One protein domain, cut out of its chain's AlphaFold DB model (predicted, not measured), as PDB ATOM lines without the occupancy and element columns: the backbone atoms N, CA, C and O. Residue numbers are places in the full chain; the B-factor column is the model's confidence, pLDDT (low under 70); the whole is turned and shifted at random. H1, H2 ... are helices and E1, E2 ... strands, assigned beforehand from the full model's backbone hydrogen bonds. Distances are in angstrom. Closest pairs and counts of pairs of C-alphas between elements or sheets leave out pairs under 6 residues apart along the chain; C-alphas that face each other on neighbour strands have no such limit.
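This is residues 2 to 82 of the 307 residues of an uncharacterized protein of Mytilus galloprovincialis (UniProt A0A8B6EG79). A small three-stranded antiparallel sheet, E3, E4 and E5, forms the middle of a loose, flat model, with the one helix H1 grazing it on one side and a two-stranded hairpin, E1 and E2, reaching away on the other as a long arm. The hairpin's tip, residues 14 to 19, sticks out at one end, and residues 66 to 71, in the long loop between E4 and E5, stick out as well. The printed part has 81 residues, with one named helix and five named strands in the order E1, E2, E3, H1, E4, E5; fewer than half of the residues are in these elements, and the class is mixed, helices and strands. The sheet order is E3, E4, E5, the radius of gyration of the C-alphas is 16.5 A, and the spans are 47 by 39 by 18 A.

Begin at the inner strand E4, residues 57 to 61. Beside it is the edge strand E3, residues 28 to 30, antiparallel at 149 degrees; look for N 28 and O 59, 2.9 A apart, within hydrogen-bond range. The other edge strand, E5, residues 76 to 79, is antiparallel to E4 at 144 degrees and makes a hairpin with it; N 60 and O 77 are within hydrogen-bond range at 2.9 A. H1, residues 32 to 42, is on the sheet but only grazes it, with its residues 32 to 38; its closest C-alphas to E4 are those of Val 35 and Cys 57, 7.3 A apart. In H1 every O i to N i+4 pair is within hydrogen-bond range. Farther out, E1, residues 9 to 15, and E2, residues 18 to 24, form a hairpin, antiparallel at 155 degrees, with N 11 and O 22 within hydrogen-bond range at 2.8 A. E1 is apart from E3, E4, E5 and H1, and so is E2.

Find C-alpha 57 of E4 at (42.164, -2.459, -1.360); the strand runs 13.5 A from there. E3 is 6.3 A long, and E5 runs 9.2 A to C-alpha 79 at (36.266, -3.032, -1.195). H1 is 15.2 A long. Find C-alpha 9 at (25.871, 7.597, -8.858), where E1 begins its 18.7 A; E2 is 18.9 A long.

The two C-alphas farthest apart are those of Gly 17 and Ile 40, at 49.6 A. The printed part has no cut. The links H1 to E4 and E4 to E5 are long, 14 residues each, and the other three are tight. The mean pLDDT of the printed part is 71.8, and it is under 70 at residues 2 to 8, 48 to 55 and 63 to 74.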
ATOM      1  N   GLY A   2      14.740   0.485   2.220       27.95
ATOM      2  CA  GLY A   2      16.182   0.679   2.357       27.95
ATOM      3  C   GLY A   2      16.935  -0.610   2.040       27.95
ATOM      4  O   GLY A   2      17.244  -1.378   2.951       27.95
ATOM      5  N   GLU A   3      17.156  -0.860   0.750       34.97
ATOM      6  CA  GLU A   3      18.240  -1.721   0.280       34.97
ATOM      7  C   GLU A   3      19.561  -1.178   0.848       34.97
ATOM      8  O   GLU A   3      19.673   0.010   1.156       34.97
ATOM      9  N   HIS A   4      20.545  -2.047   1.075       39.47
ATOM     10  CA  HIS A   4      21.900  -1.611   1.407       39.47
ATOM     11  C   HIS A   4      22.536  -1.015   0.146       39.47
ATOM     12  O   HIS A   4      23.430  -1.616  -0.443       39.47
ATOM     13  N   GLU A   5      22.024   0.126  -0.303       43.38
ATOM     14  CA  GLU A   5      22.558   0.842  -1.447       43.38
ATOM     15  C   GLU A   5      23.885   1.458  -1.022       43.38
ATOM     16  O   GLU A   5      23.984   2.300  -0.126       43.38
ATOM     17  N   ILE A   6      24.946   0.963  -1.646       51.59
ATOM     18  CA  ILE A   6      26.161   1.747  -1.789       51.59
ATOM     19  C   ILE A   6      25.730   3.008  -2.553       51.59
ATOM     20  O   ILE A   6      24.961   2.883  -3.506       51.59
ATOM     21  N   GLU A   7      26.153   4.203  -2.128       51.69
ATOM     22  CA  GLU A   7      25.798   5.460  -2.808       51.69
ATOM     23  C   GLU A   7      26.557   5.555  -4.140       51.69
ATOM     24  O   GLU A   7      27.495   6.332  -4.310       51.69
ATOM     25  N   ALA A   8      26.174   4.701  -5.085       56.97
ATOM     26  CA  ALA A   8      26.593   4.766  -6.464       56.97
ATOM     27  C   ALA A   8      25.838   5.907  -7.139       56.97
ATOM     28  O   ALA A   8      24.616   6.032  -7.011       56.97
ATOM     29  N   TRP A   9      26.546   6.730  -7.903       70.06
ATOM     30  CA  TRP A   9      25.871   7.597  -8.858       70.06
ATOM     31  C   TRP A   9      25.578   6.772 -10.105       70.06
ATOM     32  O   TRP A   9      26.495   6.399 -10.842       70.06
ATOM     33  N   ASN A  10      24.295   6.480 -10.314       72.25
ATOM     34  CA  ASN A  10      23.825   5.687 -11.442       72.25
ATOM     35  C   ASN A  10      23.579   6.602 -12.641       72.25
ATOM     36  O   ASN A  10      22.681   7.447 -12.641       72.25
ATOM     37  N   LEU A  11      24.396   6.435 -13.673       78.94
ATOM     38  CA  LEU A  11      24.224   7.089 -14.958       78.94
ATOM     39  C   LEU A  11      23.399   6.168 -15.858       78.94
ATOM     40  O   LEU A  11      23.845   5.081 -16.220       78.94
ATOM     41  N   ALA A  12      22.204   6.613 -16.237       81.00
ATOM     42  CA  ALA A  12      21.405   5.943 -17.254       81.00
ATOM     43  C   ALA A  12      21.833   6.437 -18.641       81.00
ATOM     44  O   ALA A  12      21.698   7.618 -18.968       81.00
ATOM     45  N   LEU A  13      22.366   5.531 -19.453       86.38
ATOM     46  CA  LEU A  13      22.787   5.775 -20.827       86.38
ATOM     47  C   LEU A  13      21.899   4.982 -21.785       86.38
ATOM     48  O   LEU A  13      21.407   3.910 -21.445       86.38
ATOM     49  N   GLN A  14      21.750   5.473 -23.013       83.94
ATOM     50  CA  GLN A  14      21.092   4.738 -24.088       83.94
ATOM     51  C   GLN A  14      22.057   4.605 -25.267       83.94
ATOM     52  O   GLN A  14      22.579   5.604 -25.765       83.94
ATOM     53  N   TRP A  15      22.309   3.377 -25.719       82.69
ATOM     54  CA  TRP A  15      23.204   3.097 -26.844       82.69
ATOM     55  C   TRP A  15      22.553   2.112 -27.809       82.69
ATOM     56  O   TRP A  15      22.250   0.981 -27.438       82.69
ATOM     57  N   ASN A  16      22.337   2.533 -29.060       81.38
ATOM     58  CA  ASN A  16      21.693   1.725 -30.107       81.38
ATOM     59  C   ASN A  16      20.350   1.090 -29.684       81.38
ATOM     60  O   ASN A  16      20.046  -0.036 -30.068       81.38
ATOM     61  N   GLY A  17      19.546   1.807 -28.893       83.88
ATOM     62  CA  GLY A  17      18.255   1.316 -28.393       83.88
ATOM     63  C   GLY A  17      18.343   0.382 -27.181       83.88
ATOM     64  O   GLY A  17      17.312  -0.115 -26.741       83.88
ATOM     65  N   THR A  18      19.540   0.167 -26.631       84.12
ATOM     66  CA  THR A  18      19.764  -0.574 -25.385       84.12
ATOM     67  C   THR A  18      19.987   0.396 -24.232       84.12
ATOM     68  O   THR A  18      20.830   1.292 -24.334       84.12
ATOM     69  N   ASP A  19      19.276   0.183 -23.126       86.69
ATOM     70  CA  ASP A  19      19.493   0.913 -21.880       86.69
ATOM     71  C   ASP A  19      20.709   0.336 -21.141       86.69
ATOM     72  O   ASP A  19      20.833  -0.876 -20.950       86.69
ATOM     73  N   ILE A  20      21.629   1.209 -20.740       86.38
ATOM     74  CA  ILE A  20      22.868   0.870 -20.041       86.38
ATOM     75  C   ILE A  20      22.885   1.643 -18.723       86.38
ATOM     76  O   ILE A  20      22.917   2.871 -18.727       86.38
ATOM     77  N   SER A  21      22.904   0.925 -17.600       85.31
ATOM     78  CA  SER A  21      23.201   1.518 -16.291       85.31
ATOM     79  C   SER A  21      24.706   1.507 -16.060       85.31
ATOM     80  O   SER A  21      25.350   0.470 -16.240       85.31
ATOM     81  N   VAL A  22      25.264   2.650 -15.671       85.00
ATOM     82  CA  VAL A  22      26.660   2.772 -15.248       85.00
ATOM     83  C   VAL A  22      26.698   3.275 -13.818       85.00
ATOM     84  O   VAL A  22      26.414   4.442 -13.550       85.00
ATOM     85  N   ASP A  23      27.110   2.394 -12.919       83.75
ATOM     86  CA  ASP A  23      27.258   2.708 -11.506       83.75
ATOM     87  C   ASP A  23      28.660   3.290 -11.297       83.75
ATOM     88  O   ASP A  23      29.674   2.634 -11.560       83.75
ATOM     89  N   THR A  24      28.735   4.544 -10.857       83.62
ATOM     90  CA  THR A  24      30.009   5.203 -10.547       83.62
ATOM     91  C   THR A  24      30.190   5.323  -9.043       83.62
ATOM     92  O   THR A  24      29.310   5.812  -8.334       83.62
ATOM     93  N   MET A  25      31.340   4.848  -8.561       84.62
ATOM     94  CA  MET A  25      31.657   4.771  -7.139       84.62
ATOM     95  C   MET A  25      32.951   5.532  -6.842       84.62
ATOM     96  O   MET A  25      33.992   5.184  -7.411       84.62
ATOM     97  N   PRO A  26      32.941   6.549  -5.965       86.06
ATOM     98  CA  PRO A  26      34.183   7.121  -5.471       86.06
ATOM     99  C   PRO A  26      34.889   6.105  -4.565       86.06
ATOM    100  O   PRO A  26      34.270   5.458  -3.724       86.06
ATOM    101  N   ALA A  27      36.201   5.973  -4.733       90.25
ATOM    102  CA  ALA A  27      37.006   5.005  -4.003       90.25
ATOM    103  C   ALA A  27      38.327   5.636  -3.551       90.25
ATOM    104  O   ALA A  27      38.986   6.336  -4.323       90.25
ATOM    105  N   ILE A  28      38.726   5.370  -2.308       90.44
ATOM    106  CA  ILE A  28      40.026   5.763  -1.756       90.44
ATOM    107  C   ILE A  28      40.925   4.531  -1.749       90.44
ATOM    108  O   ILE A  28      40.653   3.585  -1.017       90.44
ATOM    109  N   GLU A  29      41.991   4.533  -2.550       91.19
ATOM    110  CA  GLU A  29      42.980   3.447  -2.551       91.19
ATOM    111  C   GLU A  29      43.772   3.444  -1.236       91.19
ATOM    112  O   GLU A  29      44.328   4.468  -0.829       91.19
ATOM    113  N   LEU A  30      43.832   2.285  -0.579       87.19
ATOM    114  CA  LEU A  30      44.608   2.076   0.636       87.19
ATOM    115  C   LEU A  30      46.020   1.599   0.295       87.19
ATOM    116  O   LEU A  30      46.219   0.672  -0.491       87.19
ATOM    117  N   ASN A  31      47.017   2.201   0.940       86.00
ATOM    118  CA  ASN A  31      48.385   1.700   0.902       86.00
ATOM    119  C   ASN A  31      48.583   0.527   1.881       86.00
ATOM    120  O   ASN A  31      47.755   0.263   2.752       86.00
ATOM    121  N   LYS A  32      49.726  -0.163   1.772       80.88
ATOM    122  CA  LYS A  32      50.021  -1.358   2.578       80.88
ATOM    123  C   LYS A  32      49.927  -1.117   4.090       80.88
ATOM    124  O   LYS A  32      49.337  -1.933   4.783       80.88
ATOM    125  N   SER A  33      50.474  -0.008   4.598       82.56
ATOM    126  CA  SER A  33      50.383   0.319   6.031       82.56
ATOM    127  C   SER A  33      48.940   0.537   6.485       82.56
ATOM    128  O   SER A  33      48.556   0.034   7.531       82.56
ATOM    129  N   GLN A  34      48.120   1.206   5.671       85.50
ATOM    130  CA  GLN A  34      46.709   1.444   5.986       85.50
ATOM    131  C   GLN A  34      45.890   0.150   5.991       85.50
ATOM    132  O   GLN A  34      45.010  -0.001   6.832       85.50
ATOM    133  N   VAL A  35      46.185  -0.785   5.082       81.94
ATOM    134  CA  VAL A  35      45.576  -2.124   5.096       81.94
ATOM    135  C   VAL A  35      45.951  -2.861   6.379       81.94
ATOM    136  O   VAL A  35      45.064  -3.373   7.049       81.94
ATOM    137  N   THR A  36      47.228  -2.870   6.766       80.56
ATOM    138  CA  THR A  36      47.665  -3.528   8.009       80.56
ATOM    139  C   THR A  36      47.001  -2.919   9.245       80.56
ATOM    140  O   THR A  36      46.500  -3.652  10.095       80.56
ATOM    141  N   ASP A  37      46.931  -1.591   9.335       81.94
ATOM    142  CA  ASP A  37      46.239  -0.912  10.437       81.94
ATOM    143  C   ASP A  37      44.748  -1.277  10.477       81.94
ATOM    144  O   ASP A  37      44.166  -1.459  11.549       81.94
ATOM    145  N   LEU A  38      44.118  -1.411   9.309       80.56
ATOM    146  CA  LEU A  38      42.727  -1.824   9.179       80.56
ATOM    147  C   LEU A  38      42.520  -3.285   9.609       80.56
ATOM    148  O   LEU A  38      41.597  -3.544  10.375       80.56
ATOM    149  N   GLU A  39      43.385  -4.213   9.196       79.62
ATOM    150  CA  GLU A  39      43.349  -5.621   9.621       79.62
ATOM    151  C   GLU A  39      43.465  -5.753  11.147       79.62
ATOM    152  O   GLU A  39      42.689  -6.476  11.775       79.62
ATOM    153  N   ILE A  40      44.379  -4.992  11.764       79.62
ATOM    154  CA  ILE A  40      44.539  -4.942  13.226       79.62
ATOM    155  C   ILE A  40      43.248  -4.458  13.892       79.62
ATOM    156  O   ILE A  40      42.804  -5.038  14.882       79.62
ATOM    157  N   ARG A  41      42.627  -3.402  13.356       78.69
ATOM    158  CA  ARG A  41      41.396  -2.827  13.920       78.69
ATOM    159  C   ARG A  41      40.172  -3.716  13.731       78.69
ATOM    160  O   ARG A  41      39.310  -3.727  14.605       78.69
ATOM    161  N   LEU A  42      40.082  -4.419  12.606       72.62
ATOM    162  CA  LEU A  42      38.997  -5.355  12.317       72.62
ATOM    163  C   LEU A  42      39.198  -6.708  13.014       72.62
ATOM    164  O   LEU A  42      38.257  -7.492  13.086       72.62
ATOM    165  N   GLY A  43      40.402  -6.992  13.524       72.81
ATOM    166  CA  GLY A  43      40.735  -8.285  14.118       72.81
ATOM    167  C   GLY A  43      40.733  -9.431  13.103       72.81
ATOM    168  O   GLY A  43      40.676 -10.596  13.491       72.81
ATOM    169  N   THR A  44      40.791  -9.114  11.808       71.38
ATOM    170  CA  THR A  44      40.736 -10.081  10.712       71.38
ATOM    171  C   THR A  44      41.736  -9.692   9.640       71.38
ATOM    172  O   THR A  44      41.928  -8.510   9.359       71.38
ATOM    173  N   SER A  45      42.399 -10.684   9.050       74.62
ATOM    174  CA  SER A  45      43.254 -10.427   7.895       74.62
ATOM    175  C   SER A  45      42.402 -10.436   6.630       74.62
ATOM    176  O   SER A  45      41.641 -11.373   6.398       74.62
ATOM    177  N   ILE A  46      42.546  -9.372   5.844       70.25
ATOM    178  CA  ILE A  46      41.897  -9.168   4.549       70.25
ATOM    179  C   ILE A  46      42.539 -10.103   3.520       70.25
ATOM    180  O   ILE A  46      41.860 -10.642   2.655       70.25
ATOM    181  N   PHE A  47      43.844 -10.358   3.640       70.50
ATOM    182  CA  PHE A  47      44.600 -11.229   2.740       70.50
ATOM    183  C   PHE A  47      45.167 -12.441   3.493       70.50
ATOM    184  O   PHE A  47      46.382 -12.633   3.545       70.50
ATOM    185  N   LYS A  48      44.286 -13.258   4.096       55.69
ATOM    186  CA  LYS A  48      44.683 -14.458   4.868       55.69
ATOM    187  C   LYS A  48      45.519 -15.452   4.058       55.69
ATOM    188  O   LYS A  48      46.404 -16.095   4.619       55.69
ATOM    189  N   ASP A  49      45.277 -15.535   2.751       54.59
ATOM    190  CA  ASP A  49      45.909 -16.516   1.875       54.59
ATOM    191  C   ASP A  49      46.898 -15.829   0.922       54.59
ATOM    192  O   ASP A  49      46.562 -14.886   0.208       54.59
ATOM    193  N   ASN A  50      48.145 -16.308   0.936       45.44
ATOM    194  CA  ASN A  50      49.381 -15.756   0.352       45.44
ATOM    195  C   ASN A  50      49.403 -15.459  -1.171       45.44
ATOM    196  O   ASN A  50      50.476 -15.364  -1.777       45.44
ATOM    197  N   HIS A  51      48.273 -15.259  -1.842       48.69
ATOM    198  CA  HIS A  51      48.239 -14.932  -3.262       48.69
ATOM    199  C   HIS A  51      48.317 -13.416  -3.508       48.69
ATOM    200  O   HIS A  51      47.395 -12.755  -3.978       48.69
ATOM    201  N   SER A  52      49.541 -12.917  -3.303       49.94
ATOM    202  CA  SER A  52      50.072 -11.611  -3.714       49.94
ATOM    203  C   SER A  52      49.715 -10.418  -2.811       49.94
ATOM    204  O   SER A  52      48.644  -9.829  -2.900       49.94
ATOM    205  N   TYR A  53      50.723  -9.945  -2.074       48.50
ATOM    206  CA  TYR A  53      50.774  -8.662  -1.353       48.50
ATOM    207  C   TYR A  53      50.661  -7.402  -2.248       48.50
ATOM    208  O   TYR A  53      50.892  -6.293  -1.772       48.50
ATOM    209  N   ASN A  54      50.324  -7.557  -3.534       56.81
ATOM    210  CA  ASN A  54      50.081  -6.466  -4.485       56.81
ATOM    211  C   ASN A  54      48.585  -6.247  -4.762       56.81
ATOM    212  O   ASN A  54      48.220  -5.556  -5.716       56.81
ATOM    213  N   GLN A  55      47.715  -6.874  -3.975       68.81
ATOM    214  CA  GLN A  55      46.276  -6.714  -4.094       68.81
ATOM    215  C   GLN A  55      45.854  -5.336  -3.572       68.81
ATOM    216  O   GLN A  55      46.174  -4.953  -2.448       68.81
ATOM    217  N   LYS A  56      45.180  -4.566  -4.431       77.38
ATOM    218  CA  LYS A  56      44.701  -3.222  -4.103       77.38
ATOM    219  C   LYS A  56      43.405  -3.321  -3.308       77.38
ATOM    220  O   LYS A  56      42.491  -4.030  -3.720       77.38
ATOM    221  N   CYS A  57      43.334  -2.569  -2.219       85.31
ATOM    222  CA  CYS A  57      42.164  -2.459  -1.360       85.31
ATOM    223  C   CYS A  57      41.687  -1.006  -1.353       85.31
ATOM    224  O   CYS A  57      42.508  -0.088  -1.433       85.31
ATOM    225  N   TYR A  58      40.379  -0.799  -1.285       89.81
ATOM    226  CA  TYR A  58      39.774   0.522  -1.364       89.81
ATOM    227  C   TYR A  58      38.796   0.745  -0.218       89.81
ATOM    228  O   TYR A  58      38.228  -0.197   0.325       89.81
ATOM    229  N   LEU A  59      38.574   2.009   0.122       88.62
ATOM    230  CA  LEU A  59      37.418   2.433   0.898       88.62
ATOM    231  C   LEU A  59      36.409   3.084  -0.039       88.62
ATOM    232  O   LEU A  59      36.735   4.061  -0.715       88.62
ATOM    233  N   VAL A  60      35.188   2.563  -0.048       87.56
ATOM    234  CA  VAL A  60      34.053   3.125  -0.790       87.56
ATOM    235  C   VAL A  60      32.997   3.620   0.197       87.56
ATOM    236  O   VAL A  60      32.804   2.989   1.242       87.56
ATOM    237  N   PRO A  61      32.327   4.753  -0.054       83.50
ATOM    238  CA  PRO A  61      31.294   5.233   0.849       83.50
ATOM    239  C   PRO A  61      30.107   4.272   0.838       83.50
ATOM    240  O   PRO A  61      29.676   3.793  -0.212       83.50
ATOM    241  N   LYS A  62      29.559   3.985   2.017       75.81
ATOM    242  CA  LYS A  62      28.386   3.127   2.172       75.81
ATOM    243  C   LYS A  62      27.373   3.800   3.080       75.81
ATOM    244  O   LYS A  62      27.711   4.211   4.188       75.81
ATOM    245  N   GLY A  63      26.116   3.825   2.643       64.75
ATOM    246  CA  GLY A  63      25.010   4.270   3.479       64.75
ATOM    247  C   GLY A  63      24.874   3.381   4.720       64.75
ATOM    248  O   GLY A  63      24.513   2.205   4.633       64.75
ATOM    249  N   CYS A  64      25.164   3.932   5.894       66.19
ATOM    250  CA  CYS A  64      24.769   3.355   7.178       66.19
ATOM    251  C   CYS A  64      23.308   3.715   7.452       66.19
ATOM    252  O   CYS A  64      22.864   4.836   7.202       66.19
ATOM    253  N   GLN A  65      22.544   2.768   7.998       54.50
ATOM    254  CA  GLN A  65      21.210   3.099   8.482       54.50
ATOM    255  C   GLN A  65      21.314   4.089   9.634       54.50
ATOM    256  O   GLN A  65      22.001   3.841  10.623       54.50
ATOM    257  N   LYS A  66      20.610   5.208   9.464       54.22
ATOM    258  CA  LYS A  66      20.403   6.232  10.479       54.22
ATOM    259  C   LYS A  66      19.842   5.573  11.741       54.22
ATOM    260  O   LYS A  66      18.730   5.050  11.712       54.22
ATOM    261  N   ASN A  67      20.578   5.650  12.845       51.34
ATOM    262  CA  ASN A  67      19.900   5.968  14.097       51.34
ATOM    263  C   ASN A  67      19.491   7.440  13.963       51.34
ATOM    264  O   ASN A  67      20.260   8.225  13.406       51.34
ATOM    265  N   GLU A  68      18.276   7.777  14.380       48.84
ATOM    266  CA  GLU A  68      17.562   9.027  14.061       48.84
ATOM    267  C   GLU A  68      18.318  10.330  14.414       48.84
ATOM    268  O   GLU A  68      17.927  11.395  13.950       48.84
ATOM    269  N   ASP A  69      19.456  10.244  15.109       53.41
ATOM    270  CA  ASP A  69      20.211  11.382  15.642       53.41
ATOM    271  C   ASP A  69      21.487  11.776  14.869       53.41
ATOM    272  O   ASP A  69      22.131  12.752  15.240       53.41
ATOM    273  N   ASN A  70      21.887  11.066  13.802       44.94
ATOM    274  CA  ASN A  70      23.130  11.376  13.070       44.94
ATOM    275  C   ASN A  70      22.896  11.607  11.568       44.94
ATOM    276  O   ASN A  70      23.009  10.694  10.743       44.94
ATOM    277  N   GLU A  71      22.615  12.857  11.197       44.97
ATOM    278  CA  GLU A  71      22.769  13.324   9.817       44.97
ATOM    279  C   GLU A  71      24.249  13.225   9.398       44.97
ATOM    280  O   GLU A  71      25.127  13.791  10.044       44.97
ATOM    281  N   GLY A  72      24.538  12.490   8.317       52.97
ATOM    282  CA  GLY A  72      25.879  12.438   7.719       52.97
ATOM    283  C   GLY A  72      26.817  11.352   8.255       52.97
ATOM    284  O   GLY A  72      28.023  11.572   8.338       52.97
ATOM    285  N   CYS A  73      26.303  10.173   8.609       52.56
ATOM    286  CA  CYS A  73      27.156   9.035   8.952       52.56
ATOM    287  C   CYS A  73      28.036   8.637   7.739       52.56
ATOM    288  O   CYS A  73      27.583   8.025   6.775       52.56
ATOM    289  N   GLY A  74      29.309   9.045   7.778       64.12
ATOM    290  CA  GLY A  74      30.334   8.758   6.772       64.12
ATOM    291  C   GLY A  74      30.912   7.357   6.939       64.12
ATOM    292  O   GLY A  74      32.092   7.206   7.260       64.12
ATOM    293  N   CYS A  75      30.073   6.331   6.797       74.88
ATOM    294  CA  CYS A  75      30.548   4.955   6.813       74.88
ATOM    295  C   CYS A  75      31.282   4.619   5.517       74.88
ATOM    296  O   CYS A  75      30.849   4.952   4.416       74.88
ATOM    297  N   TRP A  76      32.388   3.904   5.676       82.00
ATOM    298  CA  TRP A  76      33.197   3.395   4.581       82.00
ATOM    299  C   TRP A  76      33.154   1.874   4.605       82.00
ATOM    300  O   TRP A  76      33.259   1.260   5.669       82.00
ATOM    301  N   LEU A  77      32.981   1.277   3.436       83.19
ATOM    302  CA  LEU A  77      33.114  -0.150   3.207       83.19
ATOM    303  C   LEU A  77      34.494  -0.424   2.621       83.19
ATOM    304  O   LEU A  77      34.973   0.315   1.765       83.19
ATOM    305  N   VAL A  78      35.108  -1.502   3.087       84.62
ATOM    306  CA  VAL A  78      36.333  -2.043   2.510       84.62
ATOM    307  C   VAL A  78      35.957  -2.798   1.239       84.62
ATOM    308  O   VAL A  78      35.123  -3.695   1.293       84.62
ATOM    309  N   ASP A  79      36.539  -2.424   0.105       86.19
ATOM    310  CA  ASP A  79      36.266  -3.032  -1.195       86.19
ATOM    311  C   ASP A  79      37.544  -3.632  -1.796       86.19
ATOM    312  O   ASP A  79      38.574  -2.964  -1.953       86.19
ATOM    313  N   CYS A  80      37.456  -4.914  -2.147       85.69
ATOM    314  CA  CYS A  80      38.516  -5.702  -2.770       85.69
ATOM    315  C   CYS A  80      38.196  -6.064  -4.234       85.69
ATOM    316  O   CYS A  80      38.809  -6.982  -4.790       85.69
ATOM    317  N   ALA A  81      37.273  -5.351  -4.893       85.19
ATOM    318  CA  ALA A  81      36.820  -5.649  -6.253       85.19
ATOM    319  C   ALA A  81      37.950  -5.868  -7.279       85.19
ATOM    320  O   ALA A  81      37.856  -6.813  -8.067       85.19
ATOM    321  N   PRO A  82      39.056  -5.095  -7.298       84.44
ATOM    322  CA  PRO A  82      40.138  -5.359  -8.250       84.44
ATOM    323  C   PRO A  82      40.833  -6.707  -8.039       84.44
ATOM    324  O   PRO A  82      41.234  -7.348  -9.017       84.44
TER     325      PRO A  82